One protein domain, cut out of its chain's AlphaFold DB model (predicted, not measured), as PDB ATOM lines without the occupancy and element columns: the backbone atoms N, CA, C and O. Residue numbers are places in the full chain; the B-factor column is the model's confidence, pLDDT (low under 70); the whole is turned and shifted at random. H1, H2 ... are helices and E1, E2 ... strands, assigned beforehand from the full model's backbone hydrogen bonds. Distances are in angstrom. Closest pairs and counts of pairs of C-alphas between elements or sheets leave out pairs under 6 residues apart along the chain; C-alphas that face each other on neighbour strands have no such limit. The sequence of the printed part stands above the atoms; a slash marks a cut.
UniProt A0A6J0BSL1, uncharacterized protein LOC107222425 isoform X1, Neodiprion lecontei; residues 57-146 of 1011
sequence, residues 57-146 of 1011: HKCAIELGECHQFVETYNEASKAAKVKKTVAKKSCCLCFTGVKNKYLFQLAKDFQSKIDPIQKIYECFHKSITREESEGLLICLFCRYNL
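This is residues 57 to 146 of the 1011 residues of the protein "uncharacterized protein LOC107222425 isoform X1" of Neodiprion lecontei (UniProt A0A6J0BSL1). One long helix, H1, runs along one side of a small body of loops and short elements: H4 crosses H1 and packs on it, H2 packs on H4, and a two-strand ribbon, E1 and E2, leads into H4. H3 lies at the far side of this body from the first turns of H1. The printed part has 90 residues, with four named helices and two named strands in the order H1, E1, H2, H3, E2, H4; the sheet, E1 - E2, is antiparallel and the class is mostly helix. The whole is compact, with a radius of gyration of the C-alphas of 13.2 A, and spans 40 by 33 by 29 A.

H1, residues 57 to 82, begins at C-alpha 57 (-3.289, 49.303, 45.815) and is 38.0 A long. E1 is residues 103 to 105, 6.7 A. H2 is residues 116 to 124, 12.1 A. H3 is residues 130 to 135, 9.5 A. E2 is residues 137 to 139, 6.8 A. H4, residues 140 to 146, 9.9 A, ends at C-alpha 146 (-5.507, 31.084, 38.329).

H1 touches H4 with residues 65 to 69 alone, about perpendicular at 77 degrees; the closest C-alphas, of Cys 66 and Asn 145, are 6.0 A apart. H1 and H2 are apart. E1 and E2 are antiparallel at 144 degrees, with N 104 and O 138 within hydrogen-bond range at 2.8 A. H2 touches H4 at a steep tilt of 52 degrees, the same way; the closest C-alphas, of Lys 119 and Leu 146, are 7.0 A apart. H2 and H3 are close but not clearly touching, the C-alphas of Ile 117 and Ser 133 being closest at 7.5 A. In H1, H2 and H4 every O i to N i+4 pair is within hydrogen-bond range; H3 has 0 of 2, but 2 of 3 O i to N i+3 pairs.

The C-alphas of His 57 and Glu 131, 40.8 A, are farthest apart. The printed part has no cut. The link from H1 to E1, 20 residues, is long. pLDDT is under 70 in 16 residues, among them 108 to 114.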
ATOM      1  N   HIS A  57      -2.532  49.976  44.748       54.69
ATOM      2  CA  HIS A  57      -3.289  49.303  45.815       54.69
ATOM      3  C   HIS A  57      -4.045  48.061  45.311       54.69
ATOM      4  O   HIS A  57      -3.979  46.999  45.928       54.69
ATOM      5  N   LYS A  58      -4.667  48.155  44.127       71.31
ATOM      6  CA  LYS A  58      -5.260  47.001  43.426       71.31
ATOM      7  C   LYS A  58      -4.219  45.904  43.157       71.31
ATOM      8  O   LYS A  58      -4.504  44.730  43.355       71.31
ATOM      9  N   CYS A  59      -3.018  46.304  42.745       67.25
ATOM     10  CA  CYS A  59      -1.902  45.419  42.438       67.25
ATOM     11  C   CYS A  59      -1.439  44.667  43.699       67.25
ATOM     12  O   CYS A  59      -1.209  43.465  43.644       67.25
ATOM     13  N   ALA A  60      -1.356  45.356  44.844       68.69
ATOM     14  CA  ALA A  60      -1.014  44.761  46.134       68.69
ATOM     15  C   ALA A  60      -2.081  43.763  46.623       68.69
ATOM     16  O   ALA A  60      -1.727  42.688  47.103       68.69
ATOM     17  N   ILE A  61      -3.374  44.076  46.445       71.25
ATOM     18  CA  ILE A  61      -4.475  43.143  46.746       71.25
ATOM     19  C   ILE A  61      -4.384  41.894  45.861       71.25
ATOM     20  O   ILE A  61      -4.342  40.787  46.386       71.25
ATOM     21  N   GLU A  62      -4.294  42.050  44.536       77.31
ATOM     22  CA  GLU A  62      -4.238  40.912  43.602       77.31
ATOM     23  C   GLU A  62      -2.979  40.047  43.804       77.31
ATOM     24  O   GLU A  62      -3.040  38.828  43.645       77.31
ATOM     25  N   LEU A  63      -1.852  40.642  44.217       75.56
ATOM     26  CA  LEU A  63      -0.654  39.904  44.638       75.56
ATOM     27  C   LEU A  63      -0.888  39.110  45.934       75.56
ATOM     28  O   LEU A  63      -0.486  37.951  46.003       75.56
ATOM     29  N   GLY A  64      -1.570  39.690  46.927       74.50
ATOM     30  CA  GLY A  64      -1.947  39.002  48.167       74.50
ATOM     31  C   GLY A  64      -2.929  37.845  47.938       74.50
ATOM     32  O   GLY A  64      -2.709  36.742  48.438       74.50
ATOM     33  N   GLU A  65      -3.960  38.053  47.112       81.94
ATOM     34  CA  GLU A  65      -4.899  37.000  46.696       81.94
ATOM     35  C   GLU A  65      -4.188  35.870  45.933       81.94
ATOM     36  O   GLU A  65      -4.499  34.692  46.134       81.94
ATOM     37  N   CYS A  66      -3.200  36.201  45.091       84.06
ATOM     38  CA  CYS A  66      -2.340  35.214  44.436       84.06
ATOM     39  C   CYS A  66      -1.440  34.454  45.415       84.06
ATOM     40  O   CYS A  66      -1.324  33.236  45.271       84.06
ATOM     41  N   HIS A  67      -0.830  35.125  46.396       85.19
ATOM     42  CA  HIS A  67       0.014  34.486  47.411       85.19
ATOM     43  C   HIS A  67      -0.788  33.450  48.206       85.19
ATOM     44  O   HIS A  67      -0.484  32.258  48.153       85.19
ATOM     45  N   GLN A  68      -1.901  33.884  48.809       88.12
ATOM     46  CA  GLN A  68      -2.785  33.020  49.592       88.12
ATOM     47  C   GLN A  68      -3.359  31.863  48.755       88.12
ATOM     48  O   GLN A  68      -3.526  30.747  49.250       88.12
ATOM     49  N   PHE A  69      -3.638  32.088  47.467       92.50
ATOM     50  CA  PHE A  69      -4.067  31.033  46.545       92.50
ATOM     51  C   PHE A  69      -2.970  29.995  46.266       92.50
ATOM     52  O   PHE A  69      -3.270  28.800  46.233       92.50
ATOM     53  N   VAL A  70      -1.714  30.424  46.093       92.06
ATOM     54  CA  VAL A  70      -0.563  29.525  45.909       92.06
ATOM     55  C   VAL A  70      -0.269  28.741  47.192       92.06
ATOM     56  O   VAL A  70      -0.039  27.536  47.113       92.06
ATOM     57  N   GLU A  71      -0.361  29.367  48.366       92.94
ATOM     58  CA  GLU A  71      -0.270  28.686  49.667       92.94
ATOM     59  C   GLU A  71      -1.371  27.634  49.824       92.94
ATOM     60  O   GLU A  71      -1.068  26.454  50.005       92.94
ATOM     61  N   THR A  72      -2.636  28.026  49.620       91.88
ATOM     62  CA  THR A  72      -3.798  27.119  49.675       91.88
ATOM     63  C   THR A  72      -3.632  25.936  48.714       91.88
ATOM     64  O   THR A  72      -3.947  24.799  49.062       91.88
ATOM     65  N   TYR A  73      -3.131  26.173  47.495       93.62
ATOM     66  CA  TYR A  73      -2.821  25.108  46.536       93.62
ATOM     67  C   TYR A  73      -1.698  24.190  47.044       93.62
ATOM     68  O   TYR A  73      -1.818  22.965  46.975       93.62
ATOM     69  N   ASN A  74      -0.616  24.760  47.577       92.50
ATOM     70  CA  ASN A  74       0.527  24.004  48.078       92.50
ATOM     71  C   ASN A  74       0.131  23.113  49.264       92.50
ATOM     72  O   ASN A  74       0.408  21.913  49.233       92.50
ATOM     73  N   GLU A  75      -0.567  23.654  50.264       92.62
ATOM     74  CA  GLU A  75      -1.121  22.905  51.399       92.62
ATOM     75  C   GLU A  75      -2.067  21.793  50.948       92.62
ATOM     76  O   GLU A  75      -1.889  20.626  51.310       92.62
ATOM     77  N   ALA A  76      -3.041  22.128  50.100       90.19
ATOM     78  CA  ALA A  76      -4.032  21.172  49.634       90.19
ATOM     79  C   ALA A  76      -3.400  20.069  48.759       90.19
ATOM     80  O   ALA A  76      -3.797  18.907  48.854       90.19
ATOM     81  N   SER A  77      -2.356  20.385  47.984       89.00
ATOM     82  CA  SER A  77      -1.578  19.392  47.229       89.00
ATOM     83  C   SER A  77      -0.736  18.479  48.133       89.00
ATOM     84  O   SER A  77      -0.655  17.278  47.868       89.00
ATOM     85  N   LYS A  78      -0.161  19.001  49.232       90.31
ATOM     86  CA  LYS A  78       0.515  18.196  50.267       90.31
ATOM     87  C   LYS A  78      -0.487  17.247  50.935       90.31
ATOM     88  O   LYS A  78      -0.242  16.044  50.997       90.31
ATOM     89  N   ALA A  79      -1.652  17.757  51.343       88.31
ATOM     90  CA  ALA A  79      -2.716  16.959  51.951       88.31
ATOM     91  C   ALA A  79      -3.251  15.861  51.008       88.31
ATOM     92  O   ALA A  79      -3.458  14.728  51.444       88.31
ATOM     93  N   ALA A  80      -3.415  16.160  49.714       85.19
ATOM     94  CA  ALA A  80      -3.864  15.197  48.707       85.19
ATOM     95  C   ALA A  80      -2.843  14.076  48.431       85.19
ATOM     96  O   ALA A  80      -3.245  12.942  48.172       85.19
ATOM     97  N   LYS A  81      -1.532  14.352  48.534       85.06
ATOM     98  CA  LYS A  81      -0.485  13.312  48.451       85.06
ATOM     99  C   LYS A  81      -0.577  12.305  49.604       85.06
ATOM    100  O   LYS A  81      -0.369  11.116  49.381       85.06
ATOM    101  N   VAL A  82      -0.919  12.770  50.809       85.94
ATOM    102  CA  VAL A  82      -1.111  11.914  51.996       85.94
ATOM    103  C   VAL A  82      -2.444  11.156  51.925       85.94
ATOM    104  O   VAL A  82      -2.501   9.964  52.216       85.94
ATOM    105  N   LYS A  83      -3.529  11.824  51.518       77.31
ATOM    106  CA  LYS A  83      -4.892  11.270  51.511       77.31
ATOM    107  C   LYS A  83      -5.351  10.946  50.085       77.31
ATOM    108  O   LYS A  83      -6.117  11.697  49.487       77.31
ATOM    109  N   LYS A  84      -4.923   9.782  49.569       71.94
ATOM    110  CA  LYS A  84      -5.282   9.270  48.223       71.94
ATOM    111  C   LYS A  84      -6.797   9.205  47.951       71.94
ATOM    112  O   LYS A  84      -7.209   9.264  46.797       71.94
ATOM    113  N   THR A  85      -7.633   9.109  48.984       69.44
ATOM    114  CA  THR A  85      -9.104   9.119  48.904       69.44
ATOM    115  C   THR A  85      -9.679  10.532  48.720       69.44
ATOM    116  O   THR A  85     -10.512  11.001  49.499       69.44
ATOM    117  N   VAL A  86      -9.258  11.227  47.658       63.59
ATOM    118  CA  VAL A  86      -9.815  12.538  47.283       63.59
ATOM    119  C   VAL A  86     -11.305  12.396  46.950       63.59
ATOM    120  O   VAL A  86     -11.710  11.552  46.148       63.59
ATOM    121  N   ALA A  87     -12.144  13.232  47.564       68.00
ATOM    122  CA  ALA A  87     -13.588  13.193  47.354       68.00
ATOM    123  C   ALA A  87     -13.947  13.554  45.900       68.00
ATOM    124  O   ALA A  87     -13.560  14.609  45.404       68.00
ATOM    125  N   LYS A  88     -14.773  12.727  45.240       74.94
ATOM    126  CA  LYS A  88     -15.126  12.809  43.800       74.94
ATOM    127  C   LYS A  88     -15.838  14.108  43.335       74.94
ATOM    128  O   LYS A  88     -16.338  14.152  42.216       74.94
ATOM    129  N   LYS A  89     -15.956  15.134  44.190       85.00
ATOM    130  CA  LYS A  89     -16.624  16.432  43.944       85.00
ATOM    131  C   LYS A  89     -15.922  17.603  44.672       85.00
ATOM    132  O   LYS A  89     -16.574  18.441  45.298       85.00
ATOM    133  N   SER A  90     -14.589  17.649  44.638       90.75
ATOM    134  CA  SER A  90     -13.772  18.767  45.150       90.75
ATOM    135  C   SER A  90     -13.117  19.574  44.027       90.75
ATOM    136  O   SER A  90     -12.953  19.083  42.913       90.75
ATOM    137  N   CYS A  91     -12.685  20.804  44.321       91.50
ATOM    138  CA  CYS A  91     -11.856  21.567  43.385       91.50
ATOM    139  C   CYS A  91     -10.454  20.942  43.224       91.50
ATOM    140  O   CYS A  91      -9.801  20.646  44.215       91.50
ATOM    141  N   CYS A  92      -9.946  20.811  41.999       90.88
ATOM    142  CA  CYS A  92      -8.646  20.205  41.681       90.88
ATOM    143  C   CYS A  92      -7.404  21.008  42.120       90.88
ATOM    144  O   CYS A  92      -6.288  20.496  42.004       90.88
ATOM    145  N   LEU A  93      -7.590  22.258  42.573       92.12
ATOM    146  CA  LEU A  93      -6.516  23.148  43.032       92.12
ATOM    147  C   LEU A  93      -6.518  23.302  44.561       92.12
ATOM    148  O   LEU A  93      -5.549  22.923  45.203       92.12
ATOM    149  N   CYS A  94      -7.609  23.789  45.162       91.94
ATOM    150  CA  CYS A  94      -7.696  23.972  46.621       91.94
ATOM    151  C   CYS A  94      -8.263  22.764  47.392       91.94
ATOM    152  O   CYS A  94      -8.486  22.873  48.594       91.94
ATOM    153  N   PHE A  95      -8.612  21.662  46.711       90.38
ATOM    154  CA  PHE A  95      -9.232  20.439  47.262       90.38
ATOM    155  C   PHE A  95     -10.464  20.646  48.162       90.38
ATOM    156  O   PHE A  95     -10.965  19.702  48.772       90.38
ATOM    157  N   THR A  96     -11.039  21.853  48.177       87.69
ATOM    158  CA  THR A  96     -12.270  22.157  48.908       87.69
ATOM    159  C   THR A  96     -13.403  21.308  48.335       87.69
ATOM    160  O   THR A  96     -13.835  21.521  47.198       87.69
ATOM    161  N   GLY A  97     -13.869  20.337  49.121       81.50
ATOM    162  CA  GLY A  97     -15.099  19.590  48.865       81.50
ATOM    163  C   GLY A  97     -16.309  20.513  48.980       81.50
ATOM    164  O   GLY A  97     -16.355  21.393  49.842       81.50
ATOM    165  N   VAL A  98     -17.282  20.357  48.084       69.94
ATOM    166  CA  VAL A  98     -18.326  21.367  47.897       69.94
ATOM    167  C   VAL A  98     -19.710  20.858  48.279       69.94
ATOM    168  O   VAL A  98     -20.207  19.901  47.697       69.94
ATOM    169  N   LYS A  99     -20.362  21.580  49.205       70.38
ATOM    170  CA  LYS A  99     -21.809  21.470  49.455       70.38
ATOM    171  C   LYS A  99     -22.637  22.414  48.558       70.38
ATOM    172  O   LYS A  99     -23.591  21.948  47.963       70.38
ATOM    173  N   ASN A 100     -22.245  23.695  48.412       56.41
ATOM    174  CA  ASN A 100     -23.060  24.757  47.767       56.41
ATOM    175  C   ASN A 100     -22.274  25.782  46.889       56.41
ATOM    176  O   ASN A 100     -22.702  26.923  46.739       56.41
ATOM    177  N   LYS A 101     -21.097  25.447  46.338       64.12
ATOM    178  CA  LYS A 101     -20.260  26.369  45.525       64.12
ATOM    179  C   LYS A 101     -20.311  26.026  44.032       64.12
ATOM    180  O   LYS A 101     -20.397  24.859  43.665       64.12
ATOM    181  N   TYR A 102     -20.154  27.031  43.172       82.06
ATOM    182  CA  TYR A 102     -20.008  26.836  41.726       82.06
ATOM    183  C   TYR A 102     -18.691  26.111  41.399       82.06
ATOM    184  O   TYR A 102     -17.603  26.684  41.532       82.06
ATOM    185  N   LEU A 103     -18.810  24.846  40.987       90.00
ATOM    186  CA  LEU A 103     -17.750  24.031  40.394       90.00
ATOM    187  C   LEU A 103     -17.965  23.945  38.878       90.00
ATOM    188  O   LEU A 103     -19.062  23.631  38.422       90.00
ATOM    189  N   PHE A 104     -16.906  24.190  38.113       88.00
ATOM    190  CA  PHE A 104     -16.880  24.141  36.653       88.00
ATOM    191  C   PHE A 104     -16.020  22.957  36.205       88.00
ATOM    192  O   PHE A 104     -14.943  22.744  36.759       88.00
ATOM    193  N   GLN A 105     -16.480  22.187  35.222       88.62
ATOM    194  CA  GLN A 105     -15.745  21.038  34.687       88.62
ATOM    195  C   GLN A 105     -14.737  21.514  33.637       88.62
ATOM    196  O   GLN A 105     -15.132  22.158  32.668       88.62
ATOM    197  N   LEU A 106     -13.449  21.213  33.830       85.50
ATOM    198  CA  LEU A 106     -12.376  21.785  33.005       85.50
ATOM    199  C   LEU A 106     -12.489  21.355  31.531       85.50
ATOM    200  O   LEU A 106     -12.518  22.213  30.651       85.50
ATOM    201  N   ALA A 107     -12.709  20.063  31.266       77.75
ATOM    202  CA  ALA A 107     -12.855  19.503  29.915       77.75
ATOM    203  C   ALA A 107     -14.140  19.897  29.139       77.75
ATOM    204  O   ALA A 107     -14.507  19.235  28.169       77.75
ATOM    205  N   LYS A 108     -14.870  20.945  29.549       67.69
ATOM    206  CA  LYS A 108     -16.007  21.502  28.783       67.69
ATOM    207  C   LYS A 108     -15.766  22.915  28.252       67.69
ATOM    208  O   LYS A 108     -16.489  23.350  27.359       67.69
ATOM    209  N   ASP A 109     -14.712  23.590  28.707       62.59
ATOM    210  CA  ASP A 109     -14.440  24.993  28.376       62.59
ATOM    211  C   ASP A 109     -13.493  25.180  27.168       62.59
ATOM    212  O   ASP A 109     -12.988  26.281  26.938       62.59
ATOM    213  N   PHE A 110     -13.318  24.146  26.331       57.97
ATOM    214  CA  PHE A 110     -12.497  24.158  25.102       57.97
ATOM    215  C   PHE A 110     -12.888  25.229  24.056       57.97
ATOM    216  O   PHE A 110     -12.158  25.449  23.096       57.97
ATOM    217  N   GLN A 111     -14.031  25.909  24.212       59.84
ATOM    218  CA  GLN A 111     -14.401  27.068  23.380       59.84
ATOM    219  C   GLN A 111     -13.728  28.382  23.825       59.84
ATOM    220  O   GLN A 111     -13.828  29.398  23.134       59.84
ATOM    221  N   SER A 112     -13.059  28.397  24.982       62.28
ATOM    222  CA  SER A 112     -12.300  29.554  25.460       62.28
ATOM    223  C   SER A 112     -10.918  29.628  24.796       62.28
ATOM    224  O   SER A 112     -10.255  28.618  24.593       62.28
ATOM    225  N   LYS A 113     -10.466  30.842  24.446       60.00
ATOM    226  CA  LYS A 113      -9.209  31.065  23.693       60.00
ATOM    227  C   LYS A 113      -7.921  30.663  24.428       60.00
ATOM    228  O   LYS A 113      -6.861  30.683  23.813       60.00
ATOM    229  N   ILE A 114      -7.990  30.389  25.728       66.12
ATOM    230  CA  ILE A 114      -6.863  29.929  26.540       66.12
ATOM    231  C   ILE A 114      -7.422  28.851  27.459       66.12
ATOM    232  O   ILE A 114      -8.213  29.167  28.349       66.12
ATOM    233  N   ASP A 115      -7.029  27.601  27.225       81.38
ATOM    234  CA  ASP A 115      -7.512  26.457  27.992       81.38
ATOM    235  C   ASP A 115      -7.151  26.624  29.487       81.38
ATOM    236  O   ASP A 115      -5.977  26.826  29.823       81.38
ATOM    237  N   PRO A 116      -8.118  26.547  30.418       84.75
ATOM    238  CA  PRO A 116      -7.833  26.525  31.849       84.75
ATOM    239  C   PRO A 116      -6.823  25.440  32.275       84.75
ATOM    240  O   PRO A 116      -6.072  25.661  33.224       84.75
ATOM    241  N   ILE A 117      -6.754  24.302  31.576       88.88
ATOM    242  CA  ILE A 117      -5.772  23.229  31.807       88.88
ATOM    243  C   ILE A 117      -4.358  23.723  31.457       88.88
ATOM    244  O   ILE A 117      -3.448  23.592  32.279       88.88
ATOM    245  N   GLN A 118      -4.194  24.386  30.304       88.69
ATOM    246  CA  GLN A 118      -2.941  25.045  29.899       88.69
ATOM    247  C   GLN A 118      -2.489  26.053  30.964       88.69
ATOM    248  O   GLN A 118      -1.315  26.079  31.332       88.69
ATOM    249  N   LYS A 119      -3.421  26.836  31.530       90.50
ATOM    250  CA  LYS A 119      -3.100  27.776  32.618       90.50
ATOM    251  C   LYS A 119      -2.628  27.073  33.889       90.50
ATOM    252  O   LYS A 119      -1.683  27.556  34.510       90.50
ATOM    253  N   ILE A 120      -3.251  25.958  34.290       91.50
ATOM    254  CA  ILE A 120      -2.817  25.183  35.470       91.50
ATOM    255  C   ILE A 120      -1.405  24.634  35.250       91.50
ATOM    256  O   ILE A 120      -0.563  24.761  36.143       91.50
ATOM    257  N   TYR A 121      -1.133  24.093  34.060       90.25
ATOM    258  CA  TYR A 121       0.191  23.606  33.682       90.25
ATOM    259  C   TYR A 121       1.237  24.731  33.691       90.25
ATOM    260  O   TYR A 121       2.246  24.623  34.385       90.25
ATOM    261  N   GLU A 122       0.980  25.859  33.016       90.00
ATOM    262  CA  GLU A 122       1.910  26.995  32.992       90.00
ATOM    263  C   GLU A 122       2.124  27.636  34.367       90.00
ATOM    264  O   GLU A 122       3.225  28.116  34.636       90.00
ATOM    265  N   CYS A 123       1.126  27.654  35.255       91.38
ATOM    266  CA  CYS A 123       1.283  28.215  36.601       91.38
ATOM    267  C   CYS A 123       2.057  27.270  37.528       91.38
ATOM    268  O   CYS A 123       3.072  27.680  38.098       91.38
ATOM    269  N   PHE A 124       1.598  26.021  37.653       90.81
ATOM    270  CA  PHE A 124       1.996  25.090  38.716       90.81
ATOM    271  C   PHE A 124       2.880  23.923  38.249       90.81
ATOM    272  O   PHE A 124       3.230  23.079  39.070       90.81
ATOM    273  N   HIS A 125       3.209  23.837  36.953       85.69
ATOM    274  CA  HIS A 125       3.978  22.744  36.332       85.69
ATOM    275  C   HIS A 125       3.395  21.338  36.574       85.69
ATOM    276  O   HIS A 125       4.069  20.323  36.411       85.69
ATOM    277  N   LYS A 126       2.110  21.272  36.941       81.00
ATOM    278  CA  LYS A 126       1.373  20.030  37.145       81.00
ATOM    279  C   LYS A 126       0.837  19.554  35.802       81.00
ATOM    280  O   LYS A 126      -0.132  20.121  35.297       81.00
ATOM    281  N   SER A 127       1.457  18.519  35.243       74.81
ATOM    282  CA  SER A 127       0.863  17.742  34.159       74.81
ATOM    283  C   SER A 127      -0.507  17.227  34.607       74.81
ATOM    284  O   SER A 127      -0.647  16.603  35.657       74.81
ATOM    285  N   ILE A 128      -1.524  17.562  33.821       81.94
ATOM    286  CA  ILE A 128      -2.875  17.016  33.913       81.94
ATOM    287  C   ILE A 128      -3.080  16.280  32.599       81.94
ATOM    288  O   ILE A 128      -2.974  16.895  31.535       81.94
ATOM    289  N   THR A 129      -3.334  14.976  32.650       80.75
ATOM    290  CA  THR A 129      -3.646  14.234  31.424       80.75
ATOM    291  C   THR A 129      -5.037  14.624  30.922       80.75
ATOM    292  O   THR A 129      -5.899  15.083  31.679       80.75
ATOM    293  N   ARG A 130      -5.291  14.440  29.624       76.69
ATOM    294  CA  ARG A 130      -6.617  14.722  29.057       76.69
ATOM    295  C   ARG A 130      -7.708  13.885  29.735       76.69
ATOM    296  O   ARG A 130      -8.776  14.417  30.024       76.69
ATOM    297  N   GLU A 131      -7.405  12.629  30.040       78.94
ATOM    298  CA  GLU A 131      -8.292  11.684  30.730       78.94
ATOM    299  C   GLU A 131      -8.594  12.126  32.170       78.94
ATOM    300  O   GLU A 131      -9.752  12.144  32.583       78.94
ATOM    301  N   GLU A 132      -7.584  12.588  32.920       81.50
ATOM    302  CA  GLU A 132      -7.791  13.205  34.237       81.50
ATOM    303  C   GLU A 132      -8.698  14.439  34.140       81.50
ATOM    304  O   GLU A 132      -9.604  14.607  34.960       81.50
ATOM    305  N   SER A 133      -8.474  15.291  33.131       81.81
ATOM    306  CA  SER A 133      -9.150  16.588  32.981       81.81
ATOM    307  C   SER A 133     -10.677  16.494  32.881       81.81
ATOM    308  O   SER A 133     -11.375  17.425  33.294       81.81
ATOM    309  N   GLU A 134     -11.209  15.362  32.407       82.25
ATOM    310  CA  GLU A 134     -12.651  15.109  32.344       82.25
ATOM    311  C   GLU A 134     -13.271  14.953  33.739       82.25
ATOM    312  O   GLU A 134     -14.405  15.383  33.961       82.25
ATOM    313  N   GLY A 135     -12.516  14.424  34.707       84.50
ATOM    314  CA  GLY A 135     -12.913  14.354  36.113       84.50
ATOM    315  C   GLY A 135     -12.629  15.626  36.922       84.50
ATOM    316  O   GLY A 135     -13.185  15.789  38.011       84.50
ATOM    317  N   LEU A 136     -11.775  16.535  36.434       89.12
ATOM    318  CA  LEU A 136     -11.349  17.696  37.217       89.12
ATOM    319  C   LEU A 136     -12.375  18.840  37.211       89.12
ATOM    320  O   LEU A 136     -12.784  19.372  36.174       89.12
ATOM    321  N   LEU A 137     -12.718  19.280  38.422       90.69
ATOM    322  CA  LEU A 137     -13.579  20.427  38.686       90.69
ATOM    323  C   LEU A 137     -12.755  21.594  39.248       90.69
ATOM    324  O   LEU A 137     -11.937  21.397  40.143       90.69
ATOM    325  N   ILE A 138     -13.004  22.826  38.807       91.44
ATOM    326  CA  ILE A 138     -12.411  24.049  39.373       91.44
ATOM    327  C   ILE A 138     -13.498  24.921  40.013       91.44
ATOM    328  O   ILE A 138     -14.576  25.085  39.447       91.44
ATOM    329  N   CYS A 139     -13.258  25.475  41.206       91.44
ATOM    330  CA  CYS A 139     -14.202  26.417  41.820       91.44
ATOM    331  C   CYS A 139     -13.982  27.848  41.308       91.44
ATOM    332  O   CYS A 139     -12.877  28.191  40.890       91.44
ATOM    333  N   LEU A 140     -15.021  28.691  41.373       88.44
ATOM    334  CA  LEU A 140     -14.981  30.067  40.851       88.44
ATOM    335  C   LEU A 140     -13.774  30.889  41.348       88.44
ATOM    336  O   LEU A 140     -13.112  31.543  40.549       88.44
ATOM    337  N   PHE A 141     -13.463  30.807  42.645       89.50
ATOM    338  CA  PHE A 141     -12.328  31.499  43.271       89.50
ATOM    339  C   PHE A 141     -10.985  31.032  42.691       89.50
ATOM    340  O   PHE A 141     -10.192  31.838  42.216       89.50
ATOM    341  N   CYS A 142     -10.763  29.716  42.627       91.81
ATOM    342  CA  CYS A 142      -9.544  29.163  42.040       91.81
ATOM    343  C   CYS A 142      -9.422  29.453  40.541       91.81
ATOM    344  O   CYS A 142      -8.307  29.599  40.060       91.81
ATOM    345  N   ARG A 143     -10.538  29.561  39.806       90.44
ATOM    346  CA  ARG A 143     -10.534  29.982  38.398       90.44
ATOM    347  C   ARG A 143     -10.071  31.435  38.255       90.44
ATOM    348  O   ARG A 143      -9.200  31.706  37.437       90.44
ATOM    349  N   TYR A 144     -10.606  32.343  39.073       88.50
ATOM    350  CA  TYR A 144     -10.208  33.751  39.063       88.50
ATOM    351  C   TYR A 144      -8.731  33.937  39.442       88.50
ATOM    352  O   TYR A 144      -7.993  34.585  38.700       88.50
ATOM    353  N   ASN A 145      -8.268  33.314  40.528       91.00
ATOM    354  CA  ASN A 145      -6.891  33.504  40.993       91.00
ATOM    355  C   ASN A 145      -5.877  32.783  40.091       91.00
ATOM    356  O   ASN A 145      -4.770  33.285  39.912       91.00
ATOM    357  N   LEU A 146      -6.266  31.680  39.435       91.69
ATOM    358  CA  LEU A 146      -5.507  31.084  38.329       91.69
ATOM    359  C   LEU A 146      -5.365  32.067  37.159       91.69
ATOM    360  O   LEU A 146      -4.272  32.210  36.619       91.69
TER     361      LEU A 146